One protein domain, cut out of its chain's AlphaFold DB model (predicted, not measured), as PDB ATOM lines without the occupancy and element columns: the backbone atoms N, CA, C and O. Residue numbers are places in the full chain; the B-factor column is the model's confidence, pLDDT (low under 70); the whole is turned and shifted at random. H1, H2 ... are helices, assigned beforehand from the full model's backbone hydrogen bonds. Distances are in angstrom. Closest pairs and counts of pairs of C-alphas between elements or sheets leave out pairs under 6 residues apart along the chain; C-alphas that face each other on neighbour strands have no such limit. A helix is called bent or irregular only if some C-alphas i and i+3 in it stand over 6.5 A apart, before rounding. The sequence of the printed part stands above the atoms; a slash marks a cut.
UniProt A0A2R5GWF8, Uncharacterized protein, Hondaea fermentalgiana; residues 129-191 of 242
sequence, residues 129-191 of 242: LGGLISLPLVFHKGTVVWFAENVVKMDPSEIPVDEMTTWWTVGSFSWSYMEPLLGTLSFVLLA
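What this domain is: This is residues 129 to 191 of the 242 residues of an uncharacterized protein of Hondaea fermentalgiana (UniProt A0A2R5GWF8). The helices make a T-like shape: H1 and H4 lie side by side as the stem, running opposite ways, and H2 and H3, staggered side by side, cross its end as the bar. The unnamed stretch of residues 153 to 166 joins H2 to H3 as a long loop at the end of the domain away from the stem's tip, where the first and last printed residues lie. The printed part has 63 residues with four named helices in the order H1, H2, H3, H4 and no named strand, and its class is all helix. It is compact, with a radius of gyration of the C-alphas of 11.5 A, and elongated in outline, with spans of 35 by 22 by 18 A.

How they stand to each other: H1, residues 129 to 139, and H2, residues 141 to 152, touch only at the corner by their tight link of 1 residue, with H2 taking part through residues 143 to 147 alone. The closest C-alphas are those of Leu 137 and Thr 143, 5.4 A apart, and the lines are about perpendicular at 80 degrees. H3, residues 167 to 174, touches H2 at residues 141 to 144 alone; the closest C-alphas, of Lys 141 and Val 170, are 6.0 A apart. H2 and H3 run the same way at a shallow tilt of 4 degrees. H1 also touches H3, about perpendicular at 83 degrees, with the C-alphas of Phe 139 and Gly 171 closest at 5.2 A. H4, residues 181 to 191, touches H1, opposite ways at a shallow tilt of 14 degrees; the C-alphas of Gly 131 and Val 188 are closest, 4.5 A apart. H2 and H4 are apart, and H3 and H4 are only just apart, their closest C-alphas 8.2 A from each other. In H3 and H4 every O i to N i+4 pair is within hydrogen-bond range; in H1 4 of 7 are, and in H2 7 of 8.

Where its parts are: H1 begins at C-alpha 129, (40.477, -16.446, 23.244), and is 16.0 A from first to last C-alpha. H2 is 15.2 A long; it is neither bent nor irregular, but only just: C-alphas 149 and 152 are 6.1 A apart. H3 begins at C-alpha 167, (24.395, -23.188, 11.827), and is 10.4 A long. H4 is 15.5 A long and ends at C-alpha 191, (38.892, -8.343, 20.952).

The domain as a whole: The two C-alphas farthest apart are those of Ser 157 and Leu 190, at 34.9 A, while those of Leu 129 and Ala 191 are 8.6 A apart. The printed part has no cut. The link from H2 to H3, 14 residues, is long, and that from H3 to H4, 6 residues, is short. The mean pLDDT of the printed part is 90.7, and no printed residue is under 70.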
ATOM      1  N   LEU A 129      41.379 -15.358  22.871       95.94
ATOM      2  CA  LEU A 129      40.477 -16.446  23.244       95.94
ATOM      3  C   LEU A 129      39.044 -15.953  23.413       95.94
ATOM      4  O   LEU A 129      38.137 -16.637  22.966       95.94
ATOM      5  N   GLY A 130      38.825 -14.770  23.992       95.19
ATOM      6  CA  GLY A 130      37.494 -14.176  24.101       95.19
ATOM      7  C   GLY A 130      36.848 -13.995  22.729       95.19
ATOM      8  O   GLY A 130      35.724 -14.445  22.513       95.19
ATOM      9  N   GLY A 131      37.596 -13.437  21.770       94.19
ATOM     10  CA  GLY A 131      37.165 -13.323  20.376       94.19
ATOM     11  C   GLY A 131      36.821 -14.681  19.754       94.19
ATOM     12  O   GLY A 131      35.724 -14.859  19.230       94.19
ATOM     13  N   LEU A 132      37.716 -15.668  19.862       94.44
ATOM     14  CA  LEU A 132      37.498 -17.001  19.288       94.44
ATOM     15  C   LEU A 132      36.363 -17.785  19.952       94.44
ATOM     16  O   LEU A 132      35.615 -18.453  19.246       94.44
ATOM     17  N   ILE A 133      36.217 -17.705  21.277       94.38
ATOM     18  CA  ILE A 133      35.171 -18.395  22.051       94.38
ATOM     19  C   ILE A 133      33.796 -17.772  21.785       94.38
ATOM     20  O   ILE A 133      32.784 -18.469  21.852       94.38
ATOM     21  N   SER A 134      33.736 -16.491  21.416       92.75
ATOM     22  CA  SER A 134      32.465 -15.837  21.093       92.75
ATOM     23  C   SER A 134      31.791 -16.398  19.831       92.75
ATOM     24  O   SER A 134      30.568 -16.385  19.735       92.75
ATOM     25  N   LEU A 135      32.560 -16.957  18.887       92.12
ATOM     26  CA  LEU A 135      32.029 -17.562  17.661       92.12
ATOM     27  C   LEU A 135      31.199 -18.839  17.915       92.12
ATOM     28  O   LEU A 135      30.035 -18.871  17.512       92.12
ATOM     29  N   PRO A 136      31.715 -19.894  18.583       92.81
ATOM     30  CA  PRO A 136      30.911 -21.072  18.891       92.81
ATOM     31  C   PRO A 136      29.755 -20.743  19.839       92.81
ATOM     32  O   PRO A 136      28.703 -21.363  19.723       92.81
ATOM     33  N   LEU A 137      29.883 -19.739  20.714       90.19
ATOM     34  CA  LEU A 137      28.779 -19.324  21.584       90.19
ATOM     35  C   LEU A 137      27.512 -18.945  20.793       90.19
ATOM     36  O   LEU A 137      26.417 -19.150  21.298       90.19
ATOM     37  N   VAL A 138      27.661 -18.465  19.553       92.12
ATOM     38  CA  VAL A 138      26.562 -18.018  18.679       92.12
ATOM     39  C   VAL A 138      26.168 -19.073  17.636       92.12
ATOM     40  O   VAL A 138      24.998 -19.189  17.286       92.12
ATOM     41  N   PHE A 139      27.121 -19.863  17.128       92.38
ATOM     42  CA  PHE A 139      26.868 -20.780  16.003       92.38
ATOM     43  C   PHE A 139      26.785 -22.266  16.377       92.38
ATOM     44  O   PHE A 139      26.364 -23.078  15.550       92.38
ATOM     45  N   HIS A 140      27.174 -22.655  17.594       95.31
ATOM     46  CA  HIS A 140      27.133 -24.050  18.031       95.31
ATOM     47  C   HIS A 140      25.886 -24.334  18.882       95.31
ATOM     48  O   HIS A 140      25.662 -23.735  19.931       95.31
ATOM     49  N   LYS A 141      25.071 -25.294  18.425       95.19
ATOM     50  CA  LYS A 141      23.764 -25.637  19.012       95.19
ATOM     51  C   LYS A 141      23.829 -25.872  20.522       95.19
ATOM     52  O   LYS A 141      23.050 -25.292  21.266       95.19
ATOM     53  N   GLY A 142      24.770 -26.698  20.982       94.75
ATOM     54  CA  GLY A 142      24.854 -27.062  22.399       94.75
ATOM     55  C   GLY A 142      25.198 -25.880  23.311       94.75
ATOM     56  O   GLY A 142      24.658 -25.773  24.404       94.75
ATOM     57  N   THR A 143      26.056 -24.967  22.853       94.19
ATOM     58  CA  THR A 143      26.455 -23.781  23.631       94.19
ATOM     59  C   THR A 143      25.354 -22.728  23.651       94.19
ATOM     60  O   THR A 143      25.144 -22.116  24.691       94.19
ATOM     61  N   VAL A 144      24.623 -22.567  22.545       93.69
ATOM     62  CA  VAL A 144      23.459 -21.673  22.433       93.69
ATOM     63  C   VAL A 144      22.328 -22.126  23.359       93.69
ATOM     64  O   VAL A 144      21.826 -21.319  24.134       93.69
ATOM     65  N   VAL A 145      21.968 -23.415  23.341       93.94
ATOM     66  CA  VAL A 145      20.941 -23.977  24.242       93.94
ATOM     67  C   VAL A 145      21.373 -23.840  25.702       93.94
ATOM     68  O   VAL A 145      20.624 -23.309  26.516       93.94
ATOM     69  N   TRP A 146      22.618 -24.213  26.023       94.94
ATOM     70  CA  TRP A 146      23.155 -24.060  27.377       94.94
ATOM     71  C   TRP A 146      23.108 -22.605  27.866       94.94
ATOM     72  O   TRP A 146      22.733 -22.350  29.009       94.94
ATOM     73  N   PHE A 147      23.472 -21.644  27.012       92.81
ATOM     74  CA  PHE A 147      23.465 -20.222  27.355       92.81
ATOM     75  C   PHE A 147      22.039 -19.682  27.530       92.81
ATOM     76  O   PHE A 147      21.778 -18.948  28.486       92.81
ATOM     77  N   ALA A 148      21.107 -20.078  26.659       92.56
ATOM     78  CA  ALA A 148      19.696 -19.716  26.767       92.56
ATOM     79  C   ALA A 148      19.076 -20.220  28.083       92.56
ATOM     80  O   ALA A 148      18.419 -19.456  28.786       92.56
ATOM     81  N   GLU A 149      19.352 -21.469  28.466       93.88
ATOM     82  CA  GLU A 149      18.841 -22.068  29.705       93.88
ATOM     83  C   GLU A 149      19.481 -21.460  30.964       93.88
ATOM     84  O   GLU A 149      18.789 -21.128  31.924       93.88
ATOM     85  N   ASN A 150      20.809 -21.296  30.986       95.00
ATOM     86  CA  ASN A 150      21.528 -20.944  32.218       95.00
ATOM     87  C   ASN A 150      21.685 -19.433  32.433       95.00
ATOM     88  O   ASN A 150      21.671 -18.970  33.576       95.00
ATOM     89  N   VAL A 151      21.869 -18.659  31.358       93.25
ATOM     90  CA  VAL A 151      22.163 -17.217  31.439       93.25
ATOM     91  C   VAL A 151      20.917 -16.387  31.161       93.25
ATOM     92  O   VAL A 151      20.598 -15.499  31.949       93.25
ATOM     93  N   VAL A 152      20.197 -16.694  30.078       91.00
ATOM     94  CA  VAL A 152      18.959 -15.982  29.705       91.00
ATOM     95  C   VAL A 152      17.759 -16.486  30.515       91.00
ATOM     96  O   VAL A 152      16.837 -15.718  30.771       91.00
ATOM     97  N   LYS A 153      17.816 -17.737  30.997       93.94
ATOM     98  CA  LYS A 153      16.743 -18.422  31.736       93.94
ATOM     99  C   LYS A 153      15.449 -18.536  30.926       93.94
ATOM    100  O   LYS A 153      14.369 -18.319  31.465       93.94
ATOM    101  N   MET A 154      15.570 -18.848  29.635       91.50
ATOM    102  CA  MET A 154      14.408 -19.188  28.808       91.50
ATOM    103  C   MET A 154      13.855 -20.551  29.224       91.50
ATOM    104  O   MET A 154      14.620 -21.450  29.587       91.50
ATOM    105  N   ASP A 155      12.536 -20.708  29.149       91.81
ATOM    106  CA  ASP A 155      11.903 -21.986  29.443       91.81
ATOM    107  C   ASP A 155      12.281 -23.024  28.369       91.81
ATOM    108  O   ASP A 155      12.179 -22.733  27.173       91.81
ATOM    109  N   PRO A 156      12.674 -24.260  28.746       88.19
ATOM    110  CA  PRO A 156      13.101 -25.280  27.783       88.19
ATOM    111  C   PRO A 156      12.057 -25.618  26.710       88.19
ATOM    112  O   PRO A 156      12.413 -26.075  25.627       88.19
ATOM    113  N   SER A 157      10.769 -25.387  26.988       87.62
ATOM    114  CA  SER A 157       9.669 -25.603  26.039       87.62
ATOM    115  C   SER A 157       9.622 -24.589  24.897       87.62
ATOM    116  O   SER A 157       9.018 -24.871  23.867       87.62
ATOM    117  N   GLU A 158      10.226 -23.414  25.070       86.62
ATOM    118  CA  GLU A 158      10.253 -22.354  24.054       86.62
ATOM    119  C   GLU A 158      11.450 -22.483  23.105       86.62
ATOM    120  O   GLU A 158      11.539 -21.763  22.113       86.62
ATOM    121  N   ILE A 159      12.378 -23.401  23.392       88.25
ATOM    122  CA  ILE A 159      13.602 -23.600  22.620       88.25
ATOM    123  C   ILE A 159      13.310 -24.626  21.509       88.25
ATOM    124  O   ILE A 159      13.145 -25.810  21.809       88.25
ATOM    125  N   PRO A 160      13.281 -24.238  20.217       88.19
ATOM    126  CA  PRO A 160      13.002 -25.159  19.115       88.19
ATOM    127  C   PRO A 160      14.244 -26.004  18.786       88.19
ATOM    128  O   PRO A 160      14.889 -25.846  17.747       88.19
ATOM    129  N   VAL A 161      14.623 -26.903  19.701       88.38
ATOM    130  CA  VAL A 161      15.842 -27.724  19.599       88.38
ATOM    131  C   VAL A 161      15.839 -28.566  18.319       88.38
ATOM    132  O   VAL A 161      16.899 -28.747  17.714       88.38
ATOM    133  N   ASP A 162      14.680 -29.043  17.868       89.94
ATOM    134  CA  ASP A 162      14.558 -29.907  16.686       89.94
ATOM    135  C   ASP A 162      14.724 -29.150  15.359       89.94
ATOM    136  O   ASP A 162      15.239 -29.706  14.390       89.94
ATOM    137  N   GLU A 163      14.376 -27.863  15.318       88.75
ATOM    138  CA  GLU A 163      14.465 -27.036  14.105       88.75
ATOM    139  C   GLU A 163      15.885 -26.491  13.871       88.75
ATOM    140  O   GLU A 163      16.275 -26.178  12.743       88.75
ATOM    141  N   MET A 164      16.705 -26.445  14.926       89.38
ATOM    142  CA  MET A 164      18.104 -26.007  14.899       89.38
ATOM    143  C   MET A 164      19.038 -27.070  14.296       89.38
ATOM    144  O   MET A 164      19.904 -27.631  14.974       89.38
ATOM    145  N   THR A 165      18.858 -27.373  13.012       90.00
ATOM    146  CA  THR A 165      19.676 -28.355  12.272       90.00
ATOM    147  C   THR A 165      20.868 -27.721  11.561       90.00
ATOM    148  O   THR A 165      21.895 -28.371  11.374       90.00
ATOM    149  N   THR A 166      20.770 -26.439  11.199       93.50
ATOM    150  CA  THR A 166      21.829 -25.705  10.494       93.50
ATOM    151  C   THR A 166      22.440 -24.615  11.373       93.50
ATOM    152  O   THR A 166      21.766 -24.004  12.205       93.50
ATOM    153  N   TRP A 167      23.717 -24.304  11.154       92.00
ATOM    154  CA  TRP A 167      24.395 -23.188  11.827       92.00
ATOM    155  C   TRP A 167      23.687 -21.829  11.640       92.00
ATOM    156  O   TRP A 167      23.706 -21.003  12.546       92.00
ATOM    157  N   TRP A 168      22.994 -21.617  10.512       90.88
ATOM    158  CA  TRP A 168      22.198 -20.414  10.253       90.88
ATOM    159  C   TRP A 168      20.937 -20.358  11.109       90.88
ATOM    160  O   TRP A 168      20.643 -19.309  11.673       90.88
ATOM    161  N   THR A 169      20.216 -21.477  11.254       92.19
ATOM    162  CA  THR A 169      19.047 -21.554  12.149       92.19
ATOM    163  C   THR A 169      19.446 -21.356  13.612       92.19
ATOM    164  O   THR A 169      18.766 -20.635  14.334       92.19
ATOM    165  N   VAL A 170      20.594 -21.911  14.026       93.06
ATOM    166  CA  VAL A 170      21.165 -21.706  15.368       93.06
ATOM    167  C   VAL A 170      21.526 -20.232  15.585       93.06
ATOM    168  O   VAL A 170      21.124 -19.646  16.586       93.06
ATOM    169  N   GLY A 171      22.214 -19.612  14.619       90.62
ATOM    170  CA  GLY A 171      22.571 -18.193  14.666       90.62
ATOM    171  C   GLY A 171      21.342 -17.285  14.730       90.62
ATOM    172  O   GLY A 171      21.246 -16.446  15.620       90.62
ATOM    173  N   SER A 172      20.357 -17.516  13.858       90.81
ATOM    174  CA  SER A 172      19.086 -16.782  13.830       90.81
ATOM    175  C   SER A 172      18.332 -16.865  15.157       90.81
ATOM    176  O   SER A 172      17.794 -15.859  15.612       90.81
ATOM    177  N   PHE A 173      18.310 -18.041  15.795       91.88
ATOM    178  CA  PHE A 173      17.742 -18.202  17.133       91.88
ATOM    179  C   PHE A 173      18.552 -17.435  18.181       91.88
ATOM    180  O   PHE A 173      17.973 -16.684  18.960       91.88
ATOM    181  N   SER A 174      19.883 -17.553  18.181       91.69
ATOM    182  CA  SER A 174      20.729 -16.835  19.144       91.69
ATOM    183  C   SER A 174      20.586 -15.308  19.046       91.69
ATOM    184  O   SER A 174      20.570 -14.630  20.068       91.69
ATOM    185  N   TRP A 175      20.375 -14.757  17.842       89.44
ATOM    186  CA  TRP A 175      20.132 -13.322  17.625       89.44
ATOM    187  C   TRP A 175      18.738 -12.848  18.044       89.44
ATOM    188  O   TRP A 175      18.470 -11.651  18.001       89.44
ATOM    189  N   SER A 176      17.828 -13.753  18.418       88.06
ATOM    190  CA  SER A 176      16.522 -13.345  18.951       88.06
ATOM    191  C   SER A 176      16.634 -12.761  20.364       88.06
ATOM    192  O   SER A 176      15.819 -11.922  20.739       88.06
ATOM    193  N   TYR A 177      17.663 -13.161  21.121       84.19
ATOM    194  CA  TYR A 177      17.912 -12.701  22.493       84.19
ATOM    195  C   TYR A 177      19.326 -12.146  22.724       84.19
ATOM    196  O   TYR A 177      19.556 -11.479  23.732       84.19
ATOM    197  N   MET A 178      20.280 -12.383  21.819       80.38
ATOM    198  CA  MET A 178      21.539 -11.636  21.748       80.38
ATOM    199  C   MET A 178      21.433 -10.555  20.673       80.38
ATOM    200  O   MET A 178      20.743 -10.748  19.676       80.38
ATOM    201  N   GLU A 179      22.123  -9.423  20.845       74.19
ATOM    202  CA  GLU A 179      22.165  -8.386  19.805       74.19
ATOM    203  C   GLU A 179      22.568  -8.980  18.436       74.19
ATOM    204  O   GLU A 179      23.313  -9.968  18.390       74.19
ATOM    205  N   PRO A 180      22.082  -8.408  17.313       73.88
ATOM    206  CA  PRO A 180      22.243  -8.986  15.979       73.88
ATOM    207  C   PRO A 180      23.702  -9.293  15.629       73.88
ATOM    208  O   PRO A 180      24.611  -8.723  16.212       73.88
ATOM    209  N   LEU A 181      23.928 -10.096  14.583       74.69
ATOM    210  CA  LEU A 181      25.231 -10.490  14.002       74.69
ATOM    211  C   LEU A 181      26.321  -9.389  14.015       74.69
ATOM    212  O   LEU A 181      27.506  -9.668  14.219       74.69
ATOM    213  N   LEU A 182      25.911  -8.127  13.848       84.44
ATOM    214  CA  LEU A 182      26.769  -6.948  13.960       84.44
ATOM    215  C   LEU A 182      27.467  -6.824  15.332       84.44
ATOM    216  O   LEU A 182      28.634  -6.447  15.376       84.44
ATOM    217  N   GLY A 183      26.801  -7.170  16.434       85.88
ATOM    218  CA  GLY A 183      27.333  -7.170  17.796       85.88
ATOM    219  C   GLY A 183      28.448  -8.197  17.992       85.88
ATOM    220  O   GLY A 183      29.539  -7.836  18.431       85.88
ATOM    221  N   THR A 184      28.241  -9.452  17.574       88.50
ATOM    222  CA  THR A 184      29.274 -10.502  17.669       88.50
ATOM    223  C   THR A 184      30.496 -10.169  16.818       88.50
ATOM    224  O   THR A 184      31.626 -10.275  17.292       88.50
ATOM    225  N   LEU A 185      30.297  -9.708  15.577       90.06
ATOM    226  CA  LEU A 185      31.408  -9.264  14.729       90.06
ATOM    227  C   LEU A 185      32.146  -8.066  15.336       90.06
ATOM    228  O   LEU A 185      33.376  -8.051  15.345       90.06
ATOM    229  N   SER A 186      31.417  -7.093  15.887       93.00
ATOM    230  CA  SER A 186      32.016  -5.940  16.568       93.00
ATOM    231  C   SER A 186      32.831  -6.370  17.785       93.00
ATOM    232  O   SER A 186      33.933  -5.864  17.983       93.00
ATOM    233  N   PHE A 187      32.351  -7.347  18.559       92.19
ATOM    234  CA  PHE A 187      33.087  -7.906  19.689       92.19
ATOM    235  C   PHE A 187      34.367  -8.622  19.248       92.19
ATOM    236  O   PHE A 187      35.422  -8.379  19.825       92.19
ATOM    237  N   VAL A 188      34.313  -9.448  18.199       94.06
ATOM    238  CA  VAL A 188      35.507 -10.110  17.644       94.06
ATOM    239  C   VAL A 188      36.538  -9.078  17.183       94.06
ATOM    240  O   VAL A 188      37.724  -9.204  17.491       94.06
ATOM    241  N   LEU A 189      36.097  -8.026  16.487       94.56
ATOM    242  CA  LEU A 189      36.976  -6.938  16.056       94.56
ATOM    243  C   LEU A 189      37.556  -6.165  17.244       94.56
ATOM    244  O   LEU A 189      38.750  -5.872  17.248       94.56
ATOM    245  N   LEU A 190      36.753  -5.879  18.268       95.19
ATOM    246  CA  LEU A 190      37.200  -5.214  19.490       95.19
ATOM    247  C   LEU A 190      38.210  -6.076  20.257       95.19
ATOM    248  O   LEU A 190      39.232  -5.570  20.710       95.19
ATOM    249  N   ALA A 191      37.980  -7.383  20.342       94.62
ATOM    250  CA  ALA A 191      38.892  -8.343  20.952       94.62
ATOM    251  C   ALA A 191      40.230  -8.427  20.191       94.62
ATOM    252  O   ALA A 191      41.305  -8.467  20.801       94.62
TER     253      ALA A 191